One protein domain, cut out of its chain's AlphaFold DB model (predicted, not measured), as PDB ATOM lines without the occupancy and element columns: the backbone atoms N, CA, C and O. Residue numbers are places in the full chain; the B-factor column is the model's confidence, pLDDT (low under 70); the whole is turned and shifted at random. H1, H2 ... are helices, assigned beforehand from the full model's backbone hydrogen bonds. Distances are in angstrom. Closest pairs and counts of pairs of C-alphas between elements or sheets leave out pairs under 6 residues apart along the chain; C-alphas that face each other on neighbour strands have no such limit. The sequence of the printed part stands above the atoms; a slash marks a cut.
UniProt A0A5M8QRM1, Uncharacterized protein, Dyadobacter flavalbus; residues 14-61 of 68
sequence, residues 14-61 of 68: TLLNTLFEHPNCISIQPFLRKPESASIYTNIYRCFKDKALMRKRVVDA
ATOM      1  N   THR A  14     -20.421  26.466 -42.764       71.75
ATOM      2  CA  THR A  14     -19.269  26.559 -41.855       71.75
ATOM      3  C   THR A  14     -19.136  27.954 -41.249       71.75
ATOM      4  O   THR A  14     -18.912  28.080 -40.049       71.75
ATOM      5  N   LEU A  15     -19.321  29.003 -42.054       77.38
ATOM      6  CA  LEU A  15     -19.253  30.390 -41.594       77.38
ATOM      7  C   LEU A  15     -20.418  30.716 -40.652       77.38
ATOM      8  O   LEU A  15     -20.205  31.270 -39.575       77.38
ATOM      9  N   LEU A  16     -21.637  30.327 -41.039       77.75
ATOM     10  CA  LEU A  16     -22.837  30.516 -40.225       77.75
ATOM     11  C   LEU A  16     -22.743  29.751 -38.905       77.75
ATOM     12  O   LEU A  16     -23.092  30.315 -37.877       77.75
ATOM     13  N   ASN A  17     -22.204  28.528 -38.902       79.62
ATOM     14  CA  ASN A  17     -21.965  27.784 -37.666       79.62
ATOM     15  C   ASN A  17     -21.002  28.531 -36.734       79.62
ATOM     16  O   ASN A  17     -21.314  28.753 -35.568       79.62
ATOM     17  N   THR A  18     -19.853  28.978 -37.254       81.81
ATOM     18  CA  THR A  18     -18.868  29.722 -36.457       81.81
ATOM     19  C   THR A  18     -19.460  31.006 -35.889       81.81
ATOM     20  O   THR A  18     -19.190  31.340 -34.741       81.81
ATOM     21  N   LEU A  19     -20.298  31.708 -36.653       81.38
ATOM     22  CA  LEU A  19     -20.945  32.933 -36.198       81.38
ATOM     23  C   LEU A  19     -22.056  32.660 -35.173       81.38
ATOM     24  O   LEU A  19     -22.130  33.347 -34.158       81.38
ATOM     25  N   PHE A  20     -22.910  31.668 -35.422       80.88
ATOM     26  CA  PHE A  20     -24.028  31.315 -34.549       80.88
ATOM     27  C   PHE A  20     -23.588  30.713 -33.224       80.88
ATOM     28  O   PHE A  20     -24.285  30.897 -32.226       80.88
ATOM     29  N   GLU A  21     -22.445  30.030 -33.194       81.75
ATOM     30  CA  GLU A  21     -21.843  29.476 -31.980       81.75
ATOM     31  C   GLU A  21     -20.797  30.410 -31.357       81.75
ATOM     32  O   GLU A  21     -20.359  30.180 -30.230       81.75
ATOM     33  N   HIS A  22     -20.468  31.530 -32.010       85.88
ATOM     34  CA  HIS A  22     -19.516  32.502 -31.479       85.88
ATOM     35  C   HIS A  22     -19.962  33.008 -30.094       85.88
ATOM     36  O   HIS A  22     -21.154  33.279 -29.905       85.88
ATOM     37  N   PRO A  23     -19.059  33.195 -29.115       82.94
ATOM     38  CA  PRO A  23     -19.417  33.710 -27.787       82.94
ATOM     39  C   PRO A  23     -20.092  35.090 -27.834       82.94
ATOM     40  O   PRO A  23     -20.966  35.373 -27.024       82.94
ATOM     41  N   ASN A  24     -19.757  35.909 -28.835       84.06
ATOM     42  CA  ASN A  24     -20.374  37.229 -29.043       84.06
ATOM     43  C   ASN A  24     -21.766  37.179 -29.710       84.06
ATOM     44  O   ASN A  24     -22.387  38.224 -29.896       84.06
ATOM     45  N   CYS A  25     -22.264  36.002 -30.108       80.06
ATOM     46  CA  CYS A  25     -23.614  35.851 -30.649       80.06
ATOM     47  C   CYS A  25     -24.612  35.632 -29.504       80.06
ATOM     48  O   CYS A  25     -24.677  34.553 -28.916       80.06
ATOM     49  N   ILE A  26     -25.373  36.679 -29.181       80.38
ATOM     50  CA  ILE A  26     -26.293  36.697 -28.035       80.38
ATOM     51  C   ILE A  26     -27.657  36.101 -28.413       80.38
ATOM     52  O   ILE A  26     -28.194  35.277 -27.679       80.38
ATOM     53  N   SER A  27     -28.203  36.480 -29.572       79.19
ATOM     54  CA  SER A  27     -29.511  36.012 -30.039       79.19
ATOM     55  C   SER A  27     -29.598  35.990 -31.561       79.19
ATOM     56  O   SER A  27     -29.043  36.857 -32.239       79.19
ATOM     57  N   ILE A  28     -30.347  35.030 -32.094       80.56
ATOM     58  CA  ILE A  28     -30.631  34.878 -33.519       80.56
ATOM     59  C   ILE A  28     -32.136  34.999 -33.694       80.56
ATOM     60  O   ILE A  28     -32.898  34.161 -33.217       80.56
ATOM     61  N   GLN A  29     -32.551  36.060 -34.377       80.44
ATOM     62  CA  GLN A  29     -33.950  36.327 -34.670       80.44
ATOM     63  C   GLN A  29     -34.207  36.052 -36.156       80.44
ATOM     64  O   GLN A  29     -33.727  36.807 -37.008       80.44
ATOM     65  N   PRO A  30     -34.931  34.974 -36.499       73.50
ATOM     66  CA  PRO A  30     -35.331  34.728 -37.871       73.50
ATOM     67  C   PRO A  30     -36.417  35.726 -38.282       73.50
ATOM     68  O   PRO A  30     -37.525  35.716 -37.751       73.50
ATOM     69  N   PHE A  31     -36.114  36.571 -39.266       70.50
ATOM     70  CA  PHE A  31     -37.112  37.429 -39.896       70.50
ATOM     71  C   PHE A  31     -37.767  36.696 -41.062       70.50
ATOM     72  O   PHE A  31     -37.148  36.453 -42.099       70.50
ATOM     73  N   LEU A  32     -39.041  36.353 -40.886       67.94
ATOM     74  CA  LEU A  32     -39.858  35.727 -41.911       67.94
ATOM     75  C   LEU A  32     -40.896  36.698 -42.445       67.94
ATOM     76  O   LEU A  32     -41.737  37.193 -41.707       67.94
ATOM     77  N   ARG A  33     -40.896  36.894 -43.766       64.00
ATOM     78  CA  ARG A  33     -41.974  37.615 -44.456       64.00
ATOM     79  C   ARG A  33     -43.272  36.795 -44.526       64.00
ATOM     80  O   ARG A  33     -44.339  37.371 -44.704       64.00
ATOM     81  N   LYS A  34     -43.190  35.463 -44.404       60.38
ATOM     82  CA  LYS A  34     -44.345  34.552 -44.330       60.38
ATOM     83  C   LYS A  34     -44.122  33.487 -43.242       60.38
ATOM     84  O   LYS A  34     -43.091  32.807 -43.301       60.38
ATOM     85  N   PRO A  35     -45.065  33.305 -42.296       58.59
ATOM     86  CA  PRO A  35     -44.915  32.390 -41.156       58.59
ATOM     87  C   PRO A  35     -44.834  30.905 -41.552       58.59
ATOM     88  O   PRO A  35     -44.305  30.104 -40.793       58.59
ATOM     89  N   GLU A  36     -45.260  30.531 -42.762       56.09
ATOM     90  CA  GLU A  36     -45.217  29.147 -43.274       56.09
ATOM     91  C   GLU A  36     -43.824  28.634 -43.672       56.09
ATOM     92  O   GLU A  36     -43.670  27.522 -44.175       56.09
ATOM     93  N   SER A  37     -42.765  29.408 -43.447       58.94
ATOM     94  CA  SER A  37     -41.413  29.010 -43.844       58.94
ATOM     95  C   SER A  37     -40.774  28.052 -42.824       58.94
ATOM     96  O   SER A  37     -39.674  28.305 -42.339       58.94
ATOM     97  N   ALA A  38     -41.416  26.923 -42.502       62.25
ATOM     98  CA  ALA A  38     -40.853  25.859 -41.649       62.25
ATOM     99  C   ALA A  38     -39.447  25.396 -42.112       62.25
ATOM    100  O   ALA A  38     -38.608  24.942 -41.325       62.25
ATOM    101  N   SER A  39     -39.154  25.599 -43.396       68.56
ATOM    102  CA  SER A  39     -37.857  25.374 -44.028       68.56
ATOM    103  C   SER A  39     -36.706  26.149 -43.374       68.56
ATOM    104  O   SER A  39     -35.599  25.620 -43.296       68.56
ATOM    105  N   ILE A  40     -36.926  27.366 -42.854       74.38
ATOM    106  CA  ILE A  40     -35.829  28.161 -42.277       74.38
ATOM    107  C   ILE A  40     -35.359  27.627 -40.927       74.38
ATOM    108  O   ILE A  40     -34.159  27.577 -40.679       74.38
ATOM    109  N   TYR A  41     -36.276  27.165 -40.077       76.06
ATOM    110  CA  TYR A  41     -35.940  26.619 -38.767       76.06
ATOM    111  C   TYR A  41     -35.158  25.322 -38.940       76.06
ATOM    112  O   TYR A  41     -34.151  25.107 -38.272       76.06
ATOM    113  N   THR A  42     -35.560  24.512 -39.922       78.38
ATOM    114  CA  THR A  42     -34.838  23.304 -40.334       78.38
ATOM    115  C   THR A  42     -33.428  23.628 -40.843       78.38
ATOM    116  O   THR A  42     -32.473  22.919 -40.529       78.38
ATOM    117  N   ASN A  43     -33.267  24.718 -41.592       76.50
ATOM    118  CA  ASN A  43     -31.974  25.154 -42.119       76.50
ATOM    119  C   ASN A  43     -31.046  25.722 -41.037       76.50
ATOM    120  O   ASN A  43     -29.869  25.366 -40.994       76.50
ATOM    121  N   ILE A  44     -31.580  26.532 -40.122       79.25
ATOM    122  CA  ILE A  44     -30.855  27.032 -38.949       79.25
ATOM    123  C   ILE A  44     -30.424  25.848 -38.085       79.25
ATOM    124  O   ILE A  44     -29.246  25.721 -37.774       79.25
ATOM    125  N   TYR A  45     -31.333  24.918 -37.786       81.75
ATOM    126  CA  TYR A  45     -31.033  23.704 -37.025       81.75
ATOM    127  C   TYR A  45     -29.884  22.880 -37.628       81.75
ATOM    128  O   TYR A  45     -29.086  22.305 -36.893       81.75
ATOM    129  N   ARG A  46     -29.775  22.837 -38.962       81.56
ATOM    130  CA  ARG A  46     -28.676  22.168 -39.681       81.56
ATOM    131  C   ARG A  46     -27.350  22.936 -39.644       81.56
ATOM    132  O   ARG A  46     -26.322  22.338 -39.946       81.56
ATOM    133  N   CYS A  47     -27.365  24.227 -39.317       80.31
ATOM    134  CA  CYS A  47     -26.166  25.057 -39.185       80.31
ATOM    135  C   CYS A  47     -25.553  25.020 -37.781       80.31
ATOM    136  O   CYS A  47     -24.436  25.493 -37.638       80.31
ATOM    137  N   PHE A  48     -26.242  24.479 -36.773       83.25
ATOM    138  CA  PHE A  48     -25.714  24.345 -35.413       83.25
ATOM    139  C   PHE A  48     -25.112  22.960 -35.181       83.25
ATOM    140  O   PHE A  48     -25.746  21.942 -35.483       83.25
ATOM    141  N   LYS A  49     -23.928  22.915 -34.566       84.06
ATOM    142  CA  LYS A  49     -23.391  21.686 -33.968       84.06
ATOM    143  C   LYS A  49     -24.046  21.436 -32.611       84.06
ATOM    144  O   LYS A  49     -24.471  20.314 -32.338       84.06
ATOM    145  N   ASP A  50     -24.202  22.483 -31.804       87.19
ATOM    146  CA  ASP A  50     -24.845  22.434 -30.494       87.19
ATOM    147  C   ASP A  50     -26.326  22.859 -30.564       87.19
ATOM    148  O   ASP A  50     -26.699  24.032 -30.670       87.19
ATOM    149  N   LYS A  51     -27.210  21.863 -30.462       84.94
ATOM    150  CA  LYS A  51     -28.671  22.048 -30.502       84.94
ATOM    151  C   LYS A  51     -29.224  22.681 -29.220       84.94
ATOM    152  O   LYS A  51     -30.296  23.286 -29.259       84.94
ATOM    153  N   ALA A  52     -28.536  22.532 -28.087       85.94
ATOM    154  CA  ALA A  52     -28.936  23.174 -26.840       85.94
ATOM    155  C   ALA A  52     -28.622  24.674 -26.897       85.94
ATOM    156  O   ALA A  52     -29.446  25.488 -26.475       85.94
ATOM    157  N   LEU A  53     -27.483  25.042 -27.491       84.75
ATOM    158  CA  LEU A  53     -27.123  26.431 -27.767       84.75
ATOM    159  C   LEU A  53     -28.106  27.083 -28.748       84.75
ATOM    160  O   LEU A  53     -28.560  28.201 -28.506       84.75
ATOM    161  N   MET A  54     -28.501  26.354 -29.798       85.12
ATOM    162  CA  MET A  54     -29.516  26.798 -30.759       85.12
ATOM    163  C   MET A  54     -30.818  27.199 -30.061       85.12
ATOM    164  O   MET A  54     -31.281  28.318 -30.243       85.12
ATOM    165  N   ARG A  55     -31.365  26.345 -29.186       82.56
ATOM    166  CA  ARG A  55     -32.609  26.643 -28.448       82.56
ATOM    167  C   ARG A  55     -32.487  27.817 -27.476       82.56
ATOM    168  O   ARG A  55     -33.486  28.466 -27.197       82.56
ATOM    169  N   LYS A  56     -31.291  28.078 -26.944       85.00
ATOM    170  CA  LYS A  56     -31.038  29.220 -26.050       85.00
ATOM    171  C   LYS A  56     -30.903  30.542 -26.807       85.00
ATOM    172  O   LYS A  56     -31.229  31.581 -26.248       85.00
ATOM    173  N   ARG A  57     -30.388  30.509 -28.042       83.88
ATOM    174  CA  ARG A  57     -30.075  31.710 -28.838       83.88
ATOM    175  C   ARG A  57     -31.147  32.057 -29.862       83.88
ATOM    176  O   ARG A  57     -31.331  33.235 -30.156       83.88
ATOM    177  N   VAL A  58     -31.810  31.062 -30.444       84.81
ATOM    178  CA  VAL A  58     -32.842  31.271 -31.461       84.81
ATOM    179  C   VAL A  58     -34.131  31.682 -30.770       84.81
ATOM    180  O   VAL A  58     -34.731  30.902 -30.034       84.81
ATOM    181  N   VAL A  59     -34.540  32.923 -31.011       81.38
ATOM    182  CA  VAL A  59     -35.794  33.477 -30.501       81.38
ATOM    183  C   VAL A  59     -36.889  33.191 -31.520       81.38
ATOM    184  O   VAL A  59     -36.676  33.333 -32.723       81.38
ATOM    185  N   ASP A  60     -38.057  32.764 -31.048       67.75
ATOM    186  CA  ASP A  60     -39.186  32.472 -31.926       67.75
ATOM    187  C   ASP A  60     -39.755  33.753 -32.554       67.75
ATOM    188  O   ASP A  60     -39.922  34.772 -31.877       67.75
ATOM    189  N   ALA A  61     -40.092  33.690 -33.845       60.75
ATOM    190  CA  ALA A  61     -40.666  34.817 -34.576       60.75
ATOM    191  C   ALA A  61     -42.017  35.287 -33.990       60.75
ATOM    192  O   ALA A  61     -42.331  36.478 -34.047       60.75
TER     193      ALA A  61
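AT A GLANCE: This is residues 14 to 61 of the 68 residues of an uncharacterized protein of Dyadobacter flavalbus (UniProt A0A5M8QRM1). Look for a group of three short helices set crosswise to one another, H1 and H3 standing round the last end of H2, with one long link that swings out along the length of the domain and folds back into the first end of H2. H2 lies lengthwise, and its last end, at Cys 47, comes up to the side of H1; the far end of the domain is made by residues of the link round Glu 36. You will find 48 printed residues with three named helices, in the order H1, H2, H3, and no named strand; the class is all helix. The whole is compact, with a radius of gyration of the C-alphas of 10.5 A, but elongated in outline, spanning 30 by 18 by 18 A.

HOW THE PARTS SIT: Begin with the longest helix, H2, residues 38 to 47. Near its last residue look for H1, residues 14 to 21: the two only just touch, with 3 pairs of C-alphas within 8 A, and the closest C-alphas, those of Asn 17 and Cys 47, are 5.2 A apart. Their lines stand about perpendicular, at 87 degrees. Then turn to H3, residues 51 to 57, which is close to H2 but not clearly touching; the closest C-alphas, those of Tyr 45 and Lys 51, are 7.1 A apart. H2 and H3 run opposite ways at a steep tilt of 69 degrees, only just short of about perpendicular. H3 is also close to H1 but not clearly touching, with the C-alphas of Glu 21 and Leu 53 closest at 7.4 A; these two run the same way at a steep tilt of 62 degrees. In H1, H2 and H3, every O i to N i+4 pair is within hydrogen-bond range.

IN THESE COORDINATES: Find C-alpha 38 at (-40.853, 25.859, -41.649); from there H2 runs 14.9 A to C-alpha 47 at (-26.166, 25.057, -39.185). H1 begins at C-alpha 14, at (-19.269, 26.559, -41.855), and is 10.6 A long to C-alpha 21. H3 runs 9.9 A from C-alpha 51 and ends at C-alpha 57, at (-30.075, 31.710, -28.838).

THE WHOLE: The two C-alphas farthest apart, those of Pro 23 and Glu 36, are 30.4 A apart, and both lie in residues 22 to 37, the long link of 16 residues from H1 to H2. The link from H2 to H3 is tight, with 3 residues. The printed part has no cut. In the B-factor column of this model, the mean pLDDT of the printed part is 77.0; look for values under 70 at residues 32 to 39 and 60 to 61.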